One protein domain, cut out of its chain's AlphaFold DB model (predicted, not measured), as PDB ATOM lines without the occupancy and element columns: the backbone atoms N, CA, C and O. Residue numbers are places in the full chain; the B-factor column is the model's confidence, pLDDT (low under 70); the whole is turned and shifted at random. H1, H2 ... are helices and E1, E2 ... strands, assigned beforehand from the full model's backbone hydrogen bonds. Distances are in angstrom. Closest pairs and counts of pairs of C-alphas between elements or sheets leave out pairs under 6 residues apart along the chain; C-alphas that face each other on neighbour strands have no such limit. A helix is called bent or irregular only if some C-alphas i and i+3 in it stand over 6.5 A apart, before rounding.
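Overview. This is residues 85 to 154 of the 168 residues of the protein "Clavaminate synthase-like protein" of Colletotrichum trifolii (UniProt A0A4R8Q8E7). A narrow hairpin of two short strands, E1 and E2, makes an arm at one end of the domain, and past it two helices, H1 and H2, cross nearly at right angles. Between the helices a long loop, residues 111 to 138, runs on beyond the far end of H1 and then folds back past H1 to the start of H2, which makes the whole a loosely built body with the hairpin at one end and the far bend of the loop at the other. The printed part has 70 residues with two named strands and two named helices, in the order E1, E2, H1, H2, and the sheet is E1 - E2, antiparallel. The class is mixed, helices and strands, though under half of the residues, 31 of 70, are in named elements. The whole is loose, with a radius of gyration of the C-alphas of 13.8 A and spans of 44 by 32 by 19 A.

Arrangement. The first strand, E1, residues 86 to 89, and the second, E2, residues 94 to 97, are antiparallel neighbours and form a hairpin joined by a tight link of 4 residues. The angle between their directions is 143 degrees. The C-alphas of Ile 86 and Phe 97 face each other at 4.8 A, and those of Ile 88 and Thr 95 at 4.7 A. Across the pair, N of Arg 87 and O of Val 96 are within hydrogen-bond range at 2.9 A, and N of His 89 and O of Ala 94 at 2.8 A. A tight link of 3 residues leads from E2 to the first helix, H1, residues 101 to 110, which is apart from E1. The second helix, H2, residues 139 to 151, touches H1, with 9 pairs of C-alphas within 8 A. The closest C-alphas of the two helices are those of Thr 102 and Leu 146, 5.2 A apart. Their centres are 9.7 A apart, and their lines are about perpendicular, at 82 degrees. H2 is apart from E1 and from E2. In both H1 and H2 every pair of O i and N i+4 is within hydrogen-bond range.

Along the chain. E1 begins at Ile 86, with its C-alpha at (201.755, 218.331, 141.699), and is 9.8 A long from first to last C-alpha. E2 runs from Ala 94 to Phe 97 and is 9.9 A long. H1 runs from Val 101, with its C-alpha at (194.958, 209.807, 138.425), to His 110, and is 14.1 A long. H2, the longest helix with 13 residues, runs from Val 139 to Glu 151 over 18.0 A, and its last C-alpha is at (200.986, 211.787, 123.681). Neither helix is bent.

Size, cuts and confidence. The two C-alphas farthest apart are those of Pro 91, between E1 and E2, and Gly 123, in the loop between the helices, at 44.5 A. The first and last printed C-alphas, of Ala 85 and Val 154, are 21.6 A apart. The link from H1 to H2 is long, with 28 residues, 111 to 138, and the C-alphas of this stretch lie 6 to 20 A from the mean of all C-alphas. The printed part runs from residue 85 to residue 154 and has no cut. The mean pLDDT of the printed part is 93.6, and no printed residue is under 70.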
ATOM      1  N   ALA A  85     199.121 215.974 143.919       96.38
ATOM      2  CA  ALA A  85     199.333 215.477 142.556       96.38
ATOM      3  C   ALA A  85     200.360 216.295 141.771       96.38
ATOM      4  O   ALA A  85     200.854 215.832 140.750       96.38
ATOM      5  N   ILE A  86     200.684 217.499 142.241       97.69
ATOM      6  CA  ILE A  86     201.755 218.331 141.699       97.69
ATOM      7  C   ILE A  86     202.819 218.480 142.778       97.69
ATOM      8  O   ILE A  86     202.501 218.811 143.921       97.69
ATOM      9  N   ARG A  87     204.074 218.205 142.426       96.81
ATOM     10  CA  ARG A  87     205.225 218.280 143.334       96.81
ATOM     11  C   ARG A  87     206.359 219.074 142.699       96.81
ATOM     12  O   ARG A  87     206.365 219.291 141.489       96.81
ATOM     13  N   ILE A  88     207.318 219.480 143.524       96.81
ATOM     14  CA  ILE A  88     208.591 220.037 143.070       96.81
ATOM     15  C   ILE A  88     209.655 218.961 143.243       96.81
ATOM     16  O   ILE A  88     209.855 218.455 144.345       96.81
ATOM     17  N   HIS A  89     210.321 218.602 142.152       96.06
ATOM     18  CA  HIS A  89     211.477 217.724 142.180       96.06
ATOM     19  C   HIS A  89     212.694 218.523 142.654       96.06
ATOM     20  O   HIS A  89     213.232 219.330 141.899       96.06
ATOM     21  N   GLU A  90     213.105 218.344 143.913       95.50
ATOM     22  CA  GLU A  90     214.124 219.188 144.559       95.50
ATOM     23  C   GLU A  90     215.447 219.291 143.775       95.50
ATOM     24  O   GLU A  90     215.899 220.420 143.565       95.50
ATOM     25  N   PRO A  91     216.048 218.194 143.261       95.00
ATOM     26  CA  PRO A  91     217.329 218.270 142.554       95.00
ATOM     27  C   PRO A  91     217.310 219.160 141.306       95.00
ATOM     28  O   PRO A  91     218.320 219.781 140.980       95.00
ATOM     29  N   THR A  92     216.176 219.236 140.601       95.00
ATOM     30  CA  THR A  92     216.048 220.005 139.348       95.00
ATOM     31  C   THR A  92     215.144 221.228 139.471       95.00
ATOM     32  O   THR A  92     215.020 221.995 138.520       95.00
ATOM     33  N   SER A  93     214.494 221.414 140.622       96.75
ATOM     34  CA  SER A  93     213.416 222.388 140.845       96.75
ATOM     35  C   SER A  93     212.238 222.264 139.867       96.75
ATOM     36  O   SER A  93     211.447 223.196 139.730       96.75
ATOM     37  N   ALA A  94     212.109 221.133 139.168       97.25
ATOM     38  CA  ALA A  94     211.073 220.951 138.163       97.25
ATOM     39  C   ALA A  94     209.709 220.690 138.810       97.25
ATOM     40  O   ALA A  94     209.593 219.908 139.753       97.25
ATOM     41  N   THR A  95     208.659 221.297 138.259       97.75
ATOM     42  CA  THR A  95     207.278 220.943 138.598       97.75
ATOM     43  C   THR A  95     206.920 219.624 137.924       97.75
ATOM     44  O   THR A  95     207.039 219.500 136.706       97.75
ATOM     45  N   VAL A  96     206.458 218.649 138.704       97.56
ATOM     46  CA  VAL A  96     206.112 217.306 138.225       97.56
ATOM     47  C   VAL A  96     204.675 216.949 138.573       97.56
ATOM     48  O   VAL A  96     204.188 217.268 139.659       97.56
ATOM     49  N   PHE A  97     204.006 216.256 137.656       97.56
ATOM     50  CA  PHE A  97     202.748 215.576 137.928       97.56
ATOM     51  C   PHE A  97     203.047 214.185 138.499       97.56
ATOM     52  O   PHE A  97     203.629 213.349 137.814       97.56
ATOM     53  N   PHE A  98     202.664 213.936 139.749       94.44
ATOM     54  CA  PHE A  98     203.007 212.713 140.469       94.44
ATOM     55  C   PHE A  98     201.776 212.097 141.139       94.44
ATOM     56  O   PHE A  98     201.263 212.615 142.133       94.44
ATOM     57  N   GLY A  99     201.300 210.972 140.606       90.19
ATOM     58  CA  GLY A  99     200.162 210.240 141.154       90.19
ATOM     59  C   GLY A  99     199.509 209.298 140.146       90.19
ATOM     60  O   GLY A  99     199.917 209.211 138.994       90.19
ATOM     61  N   ASN A 100     198.442 208.629 140.584       91.31
ATOM     62  CA  ASN A 100     197.783 207.553 139.838       91.31
ATOM     63  C   ASN A 100     196.456 207.982 139.189       91.31
ATOM     64  O   ASN A 100     195.642 207.126 138.848       91.31
ATOM     65  N   VAL A 101     196.208 209.288 139.023       95.38
ATOM     66  CA  VAL A 101     194.958 209.807 138.425       95.38
ATOM     67  C   VAL A 101     194.777 209.277 137.001       95.38
ATOM     68  O   VAL A 101     193.705 208.777 136.670       95.38
ATOM     69  N   THR A 102     195.838 209.332 136.186       93.44
ATOM     70  CA  THR A 102     195.861 208.822 134.803       93.44
ATOM     71  C   THR A 102     195.513 207.344 134.753       93.44
ATOM     72  O   THR A 102     194.666 206.933 133.969       93.44
ATOM     73  N   TRP A 103     196.117 206.545 135.629       90.81
ATOM     74  CA  TRP A 103     195.873 205.111 135.686       90.81
ATOM     75  C   TRP A 103     194.458 204.773 136.168       90.81
ATOM     76  O   TRP A 103     193.790 203.929 135.571       90.81
ATOM     77  N   ALA A 104     193.972 205.447 137.216       92.00
ATOM     78  CA  ALA A 104     192.619 205.247 137.728       92.00
ATOM     79  C   ALA A 104     191.574 205.581 136.655       92.00
ATOM     80  O   ALA A 104     190.681 204.776 136.393       92.00
ATOM     81  N   TRP A 105     191.732 206.722 135.979       94.75
ATOM     82  CA  TRP A 105     190.835 207.117 134.899       94.75
ATOM     83  C   TRP A 105     190.960 206.222 133.664       94.75
ATOM     84  O   TRP A 105     189.945 205.809 133.107       94.75
ATOM     85  N   GLY A 106     192.180 205.853 133.268       93.88
ATOM     86  CA  GLY A 106     192.431 204.926 132.164       93.88
ATOM     87  C   GLY A 106     191.751 203.573 132.378       93.88
ATOM     88  O   GLY A 106     191.158 203.024 131.451       93.88
ATOM     89  N   ARG A 107     191.728 203.073 133.619       92.38
ATOM     90  CA  ARG A 107     190.965 201.872 133.974       92.38
ATOM     91  C   ARG A 107     189.456 202.084 133.828       92.38
ATOM     92  O   ARG A 107     188.794 201.260 133.200       92.38
ATOM     93  N   SER A 108     188.908 203.180 134.359       93.00
ATOM     94  CA  SER A 108     187.485 203.510 134.182       93.00
ATOM     95  C   SER A 108     187.112 203.605 132.699       93.00
ATOM     96  O   SER A 108     186.077 203.084 132.292       93.00
ATOM     97  N   ARG A 109     187.973 204.203 131.868       93.38
ATOM     98  CA  ARG A 109     187.823 204.276 130.406       93.38
ATOM     99  C   ARG A 109     187.826 202.894 129.761       93.38
ATOM    100  O   ARG A 109     186.927 202.610 128.973       93.38
ATOM    101  N   HIS A 110     188.795 202.048 130.112       93.12
ATOM    102  CA  HIS A 110     188.943 200.700 129.565       93.12
ATOM    103  C   HIS A 110     187.678 199.856 129.757       93.12
ATOM    104  O   HIS A 110     187.228 199.216 128.814       93.12
ATOM    105  N   HIS A 111     187.063 199.934 130.938       93.88
ATOM    106  CA  HIS A 111     185.839 199.194 131.259       93.88
ATOM    107  C   HIS A 111     184.539 199.926 130.881       93.88
ATOM    108  O   HIS A 111     183.452 199.465 131.223       93.88
ATOM    109  N   GLY A 112     184.602 201.089 130.223       92.38
ATOM    110  CA  GLY A 112     183.412 201.878 129.871       92.38
ATOM    111  C   GLY A 112     182.696 202.536 131.064       92.38
ATOM    112  O   GLY A 112     181.587 203.048 130.923       92.38
ATOM    113  N   ALA A 113     183.335 202.586 132.230       92.00
ATOM    114  CA  ALA A 113     182.820 203.129 133.482       92.00
ATOM    115  C   ALA A 113     183.066 204.647 133.617       92.00
ATOM    116  O   ALA A 113     183.545 205.126 134.641       92.00
ATOM    117  N   THR A 114     182.753 205.427 132.580       90.06
ATOM    118  CA  THR A 114     183.059 206.875 132.518       90.06
ATOM    119  C   THR A 114     181.915 207.776 132.979       90.06
ATOM    120  O   THR A 114     182.077 208.990 133.085       90.06
ATOM    121  N   ARG A 115     180.739 207.201 133.246       86.56
ATOM    122  CA  ARG A 115     179.533 207.907 133.699       86.56
ATOM    123  C   ARG A 115     178.886 207.154 134.856       86.56
ATOM    124  O   ARG A 115     179.034 205.931 134.910       86.56
ATOM    125  N   PRO A 116     178.127 207.829 135.741       85.94
ATOM    126  CA  PRO A 116     177.335 207.151 136.762       85.94
ATOM    127  C   PRO A 116     176.478 206.030 136.144       85.94
ATOM    128  O   PRO A 116     175.883 206.245 135.086       85.94
ATOM    129  N   PRO A 117     176.406 204.838 136.762       90.06
ATOM    130  CA  PRO A 117     176.881 204.489 138.103       90.06
ATOM    131  C   PRO A 117     178.342 203.993 138.152       90.06
ATOM    132  O   PRO A 117     178.673 203.239 139.056       90.06
ATOM    133  N   PHE A 118     179.193 204.351 137.183       88.00
ATOM    134  CA  PHE A 118     180.613 203.969 137.075       88.00
ATOM    135  C   PHE A 118     180.851 202.457 137.194       88.00
ATOM    136  O   PHE A 118     181.802 201.999 137.825       88.00
ATOM    137  N   ARG A 119     179.948 201.672 136.600       92.69
ATOM    138  CA  ARG A 119     180.082 200.219 136.500       92.69
ATOM    139  C   ARG A 119     180.701 199.845 135.168       92.69
ATOM    140  O   ARG A 119     180.280 200.368 134.138       92.69
ATOM    141  N   GLY A 120     181.694 198.970 135.236       91.81
ATOM    142  CA  GLY A 120     182.385 198.442 134.078       91.81
ATOM    143  C   GLY A 120     181.605 197.341 133.372       91.81
ATOM    144  O   GLY A 120     180.645 196.785 133.914       91.81
ATOM    145  N   ASP A 121     182.059 196.997 132.173       92.56
ATOM    146  CA  ASP A 121     181.658 195.792 131.438       92.56
ATOM    147  C   ASP A 121     181.961 194.482 132.191       92.56
ATOM    148  O   ASP A 121     181.292 193.471 131.987       92.56
ATOM    149  N   ASP A 122     182.914 194.527 133.120       92.88
ATOM    150  CA  ASP A 122     183.275 193.461 134.051       92.88
ATOM    151  C   ASP A 122     182.326 193.346 135.264       92.88
ATOM    152  O   ASP A 122     182.506 192.479 136.118       92.88
ATOM    153  N   GLY A 123     181.319 194.221 135.367       88.50
ATOM    154  CA  GLY A 123     180.375 194.285 136.486       88.50
ATOM    155  C   GLY A 123     180.928 194.947 137.755       88.50
ATOM    156  O   GLY A 123     180.161 195.207 138.696       88.50
ATOM    157  N   SER A 124     182.223 195.276 137.782       89.94
ATOM    158  CA  SER A 124     182.895 195.935 138.902       89.94
ATOM    159  C   SER A 124     182.613 197.437 138.915       89.94
ATOM    160  O   SER A 124     182.207 198.043 137.922       89.94
ATOM    161  N   TYR A 125     182.814 198.060 140.075       87.25
ATOM    162  CA  TYR A 125     182.716 199.510 140.231       87.25
ATOM    163  C   TYR A 125     184.095 200.152 140.033       87.25
ATOM    164  O   TYR A 125     185.037 199.820 140.753       87.25
ATOM    165  N   HIS A 126     184.206 201.083 139.082       88.19
ATOM    166  CA  HIS A 126     185.445 201.781 138.719       88.19
ATOM    167  C   HIS A 126     185.260 203.297 138.882       88.19
ATOM    168  O   HIS A 126     185.096 204.010 137.887       88.19
ATOM    169  N   PRO A 127     185.232 203.808 140.126       85.75
ATOM    170  CA  PRO A 127     184.966 205.216 140.372       85.75
ATOM    171  C   PRO A 127     186.071 206.098 139.773       85.75
ATOM    172  O   PRO A 127     187.250 205.749 139.887       85.75
ATOM    173  N   PRO A 128     185.719 207.259 139.191       88.44
ATOM    174  CA  PRO A 128     186.717 208.230 138.779       88.44
ATOM    175  C   PRO A 128     187.482 208.760 140.001       88.44
ATOM    176  O   PRO A 128     186.929 208.814 141.108       88.44
ATOM    177  N   PRO A 129     188.740 209.187 139.812       92.94
ATOM    178  CA  PRO A 129     189.499 209.847 140.865       92.94
ATOM    179  C   PRO A 129     188.816 211.151 141.308       92.94
ATOM    180  O   PRO A 129     188.156 211.838 140.523       92.94
ATOM    181  N   THR A 130     188.985 211.501 142.583       95.44
ATOM    182  CA  THR A 130     188.408 212.707 143.194       95.44
ATOM    183  C   THR A 130     189.496 213.607 143.766       95.44
ATOM    184  O   THR A 130     190.604 213.166 144.085       95.44
ATOM    185  N   PHE A 131     189.193 214.898 143.892       97.50
ATOM    186  CA  PHE A 131     190.054 215.830 144.616       97.50
ATOM    187  C   PHE A 131     190.127 215.459 146.106       97.50
ATOM    188  O   PHE A 131     189.282 214.722 146.621       97.50
ATOM    189  N   GLY A 132     191.119 215.982 146.833       96.06
ATOM    190  CA  GLY A 132     191.294 215.693 148.266       96.06
ATOM    191  C   GLY A 132     190.109 216.090 149.160       96.06
ATOM    192  O   GLY A 132     189.907 215.518 150.237       96.06
ATOM    193  N   ASP A 133     189.283 217.033 148.711       95.19
ATOM    194  CA  ASP A 133     188.039 217.437 149.380       95.19
ATOM    195  C   ASP A 133     186.837 216.525 149.057       95.19
ATOM    196  O   ASP A 133     185.747 216.737 149.581       95.19
ATOM    197  N   GLY A 134     187.027 215.505 148.215       93.81
ATOM    198  CA  GLY A 134     185.993 214.571 147.776       93.81
ATOM    199  C   GLY A 134     185.183 215.041 146.566       93.81
ATOM    200  O   GLY A 134     184.349 214.280 146.075       93.81
ATOM    201  N   THR A 135     185.420 216.252 146.048       95.38
ATOM    202  CA  THR A 135     184.747 216.719 144.828       95.38
ATOM    203  C   THR A 135     185.207 215.923 143.605       95.38
ATOM    204  O   THR A 135     186.373 215.528 143.498       95.38
ATOM    205  N   GLN A 136     184.282 215.649 142.680       93.00
ATOM    206  CA  GLN A 136     184.609 214.931 141.447       93.00
ATOM    207  C   GLN A 136     185.465 215.801 140.521       93.00
ATOM    208  O   GLN A 136     185.285 217.018 140.453       93.00
ATOM    209  N   MET A 137     186.401 215.162 139.821       95.25
ATOM    210  CA  MET A 137     187.119 215.787 138.715       95.25
ATOM    211  C   MET A 137     186.244 215.766 137.461       95.25
ATOM    212  O   MET A 137     185.500 214.807 137.240       95.25
ATOM    213  N   ASP A 138     186.332 216.822 136.653       94.06
ATOM    214  CA  ASP A 138     185.583 216.930 135.403       94.06
ATOM    215  C   ASP A 138     186.106 215.879 134.400       94.06
ATOM    216  O   ASP A 138     187.313 215.640 134.305       94.06
ATOM    217  N   VAL A 139     185.209 215.217 133.661       93.00
ATOM    218  CA  VAL A 139     185.581 214.125 132.738       93.00
ATOM    219  C   VAL A 139     186.506 214.629 131.633       93.00
ATOM    220  O   VAL A 139     187.439 213.935 131.245       93.00
ATOM    221  N   GLU A 140     186.291 215.854 131.163       94.94
ATOM    222  CA  GLU A 140     187.108 216.500 130.142       94.94
ATOM    223  C   GLU A 140     188.540 216.765 130.632       94.94
ATOM    224  O   GLU A 140     189.488 216.588 129.868       94.94
ATOM    225  N   ASP A 141     188.707 217.132 131.908       96.94
ATOM    226  CA  ASP A 141     190.023 217.318 132.532       96.94
ATOM    227  C   ASP A 141     190.759 215.971 132.657       96.94
ATOM    228  O   ASP A 141     191.961 215.879 132.393       96.94
ATOM    229  N   LEU A 142     190.033 214.908 133.016       96.62
ATOM    230  CA  LEU A 142     190.571 213.550 133.115       96.62
ATOM    231  C   LEU A 142     190.943 212.961 131.746       96.62
ATOM    232  O   LEU A 142     192.006 212.353 131.609       96.62
ATOM    233  N   ASP A 143     190.102 213.163 130.729       95.88
ATOM    234  CA  ASP A 143     190.373 212.748 129.350       95.88
ATOM    235  C   ASP A 143     191.572 213.512 128.770       95.88
ATOM    236  O   ASP A 143     192.424 212.901 128.125       95.88
ATOM    237  N   LEU A 144     191.698 214.818 129.041       97.38
ATOM    238  CA  LEU A 144     192.887 215.589 128.666       97.38
ATOM    239  C   LEU A 144     194.143 215.038 129.343       97.38
ATOM    240  O   LEU A 144     195.162 214.853 128.684       97.38
ATOM    241  N   LEU A 145     194.084 214.774 130.647       96.44
ATOM    242  CA  LEU A 145     195.223 214.256 131.400       96.44
ATOM    243  C   LEU A 145     195.687 212.890 130.872       96.44
ATOM    244  O   LEU A 145     196.889 212.672 130.715       96.44
ATOM    245  N   LEU A 146     194.751 211.986 130.574       95.25
ATOM    246  CA  LEU A 146     195.057 210.691 129.965       95.25
ATOM    247  C   LEU A 146     195.659 210.862 128.567       95.25
ATOM    248  O   LEU A 146     196.696 210.271 128.280       95.25
ATOM    249  N   LYS A 147     195.078 211.736 127.740       96.00
ATOM    250  CA  LYS A 147     195.604 212.058 126.413       96.00
ATOM    251  C   LYS A 147     197.040 212.588 126.477       96.00
ATOM    252  O   LYS A 147     197.873 212.160 125.693       96.00
ATOM    253  N   LEU A 148     197.352 213.490 127.410       96.69
ATOM    254  CA  LEU A 148     198.719 213.987 127.595       96.69
ATOM    255  C   LEU A 148     199.672 212.867 128.024       96.69
ATOM    256  O   LEU A 148     200.815 212.829 127.578       96.69
ATOM    257  N   ALA A 149     199.219 211.933 128.862       94.44
ATOM    258  CA  ALA A 149     200.036 210.782 129.230       94.44
ATOM    259  C   ALA A 149     200.367 209.900 128.009       94.44
ATOM    260  O   ALA A 149     201.508 209.461 127.877       94.44
ATOM    261  N   GLU A 150     199.390 209.694 127.120       93.31
ATOM    262  CA  GLU A 150     199.521 208.937 125.868       93.31
ATOM    263  C   GLU A 150     200.353 209.674 124.802       93.31
ATOM    264  O   GLU A 150     201.153 209.053 124.116       93.31
ATOM    265  N   GLU A 151     200.213 210.993 124.656       94.50
ATOM    266  CA  GLU A 151     200.986 211.787 123.681       94.50
ATOM    267  C   GLU A 151     202.440 212.005 124.121       94.50
ATOM    268  O   GLU A 151     203.334 212.110 123.283       94.50
ATOM    269  N   GLY A 152     202.685 212.082 125.432       93.69
ATOM    270  CA  GLY A 152     204.024 212.216 126.003       93.69
ATOM    271  C   GLY A 152     204.766 210.891 126.183       93.69
ATOM    272  O   GLY A 152     205.905 210.903 126.656       93.69
ATOM    273  N   ALA A 153     204.120 209.767 125.873       92.88
ATOM    274  CA  ALA A 153     204.691 208.439 126.001       92.88
ATOM    275  C   ALA A 153     205.775 208.190 124.946       92.88
ATOM    276  O   ALA A 153     205.592 208.433 123.756       92.88
ATOM    277  N   VAL A 154     206.904 207.657 125.404       91.94
ATOM    278  CA  VAL A 154     207.964 207.124 124.555       91.94
ATOM    279  C   VAL A 154     207.884 205.605 124.600       91.94
ATOM    280  O   VAL A 154     208.126 204.994 125.645       91.94
TER     281      VAL A 154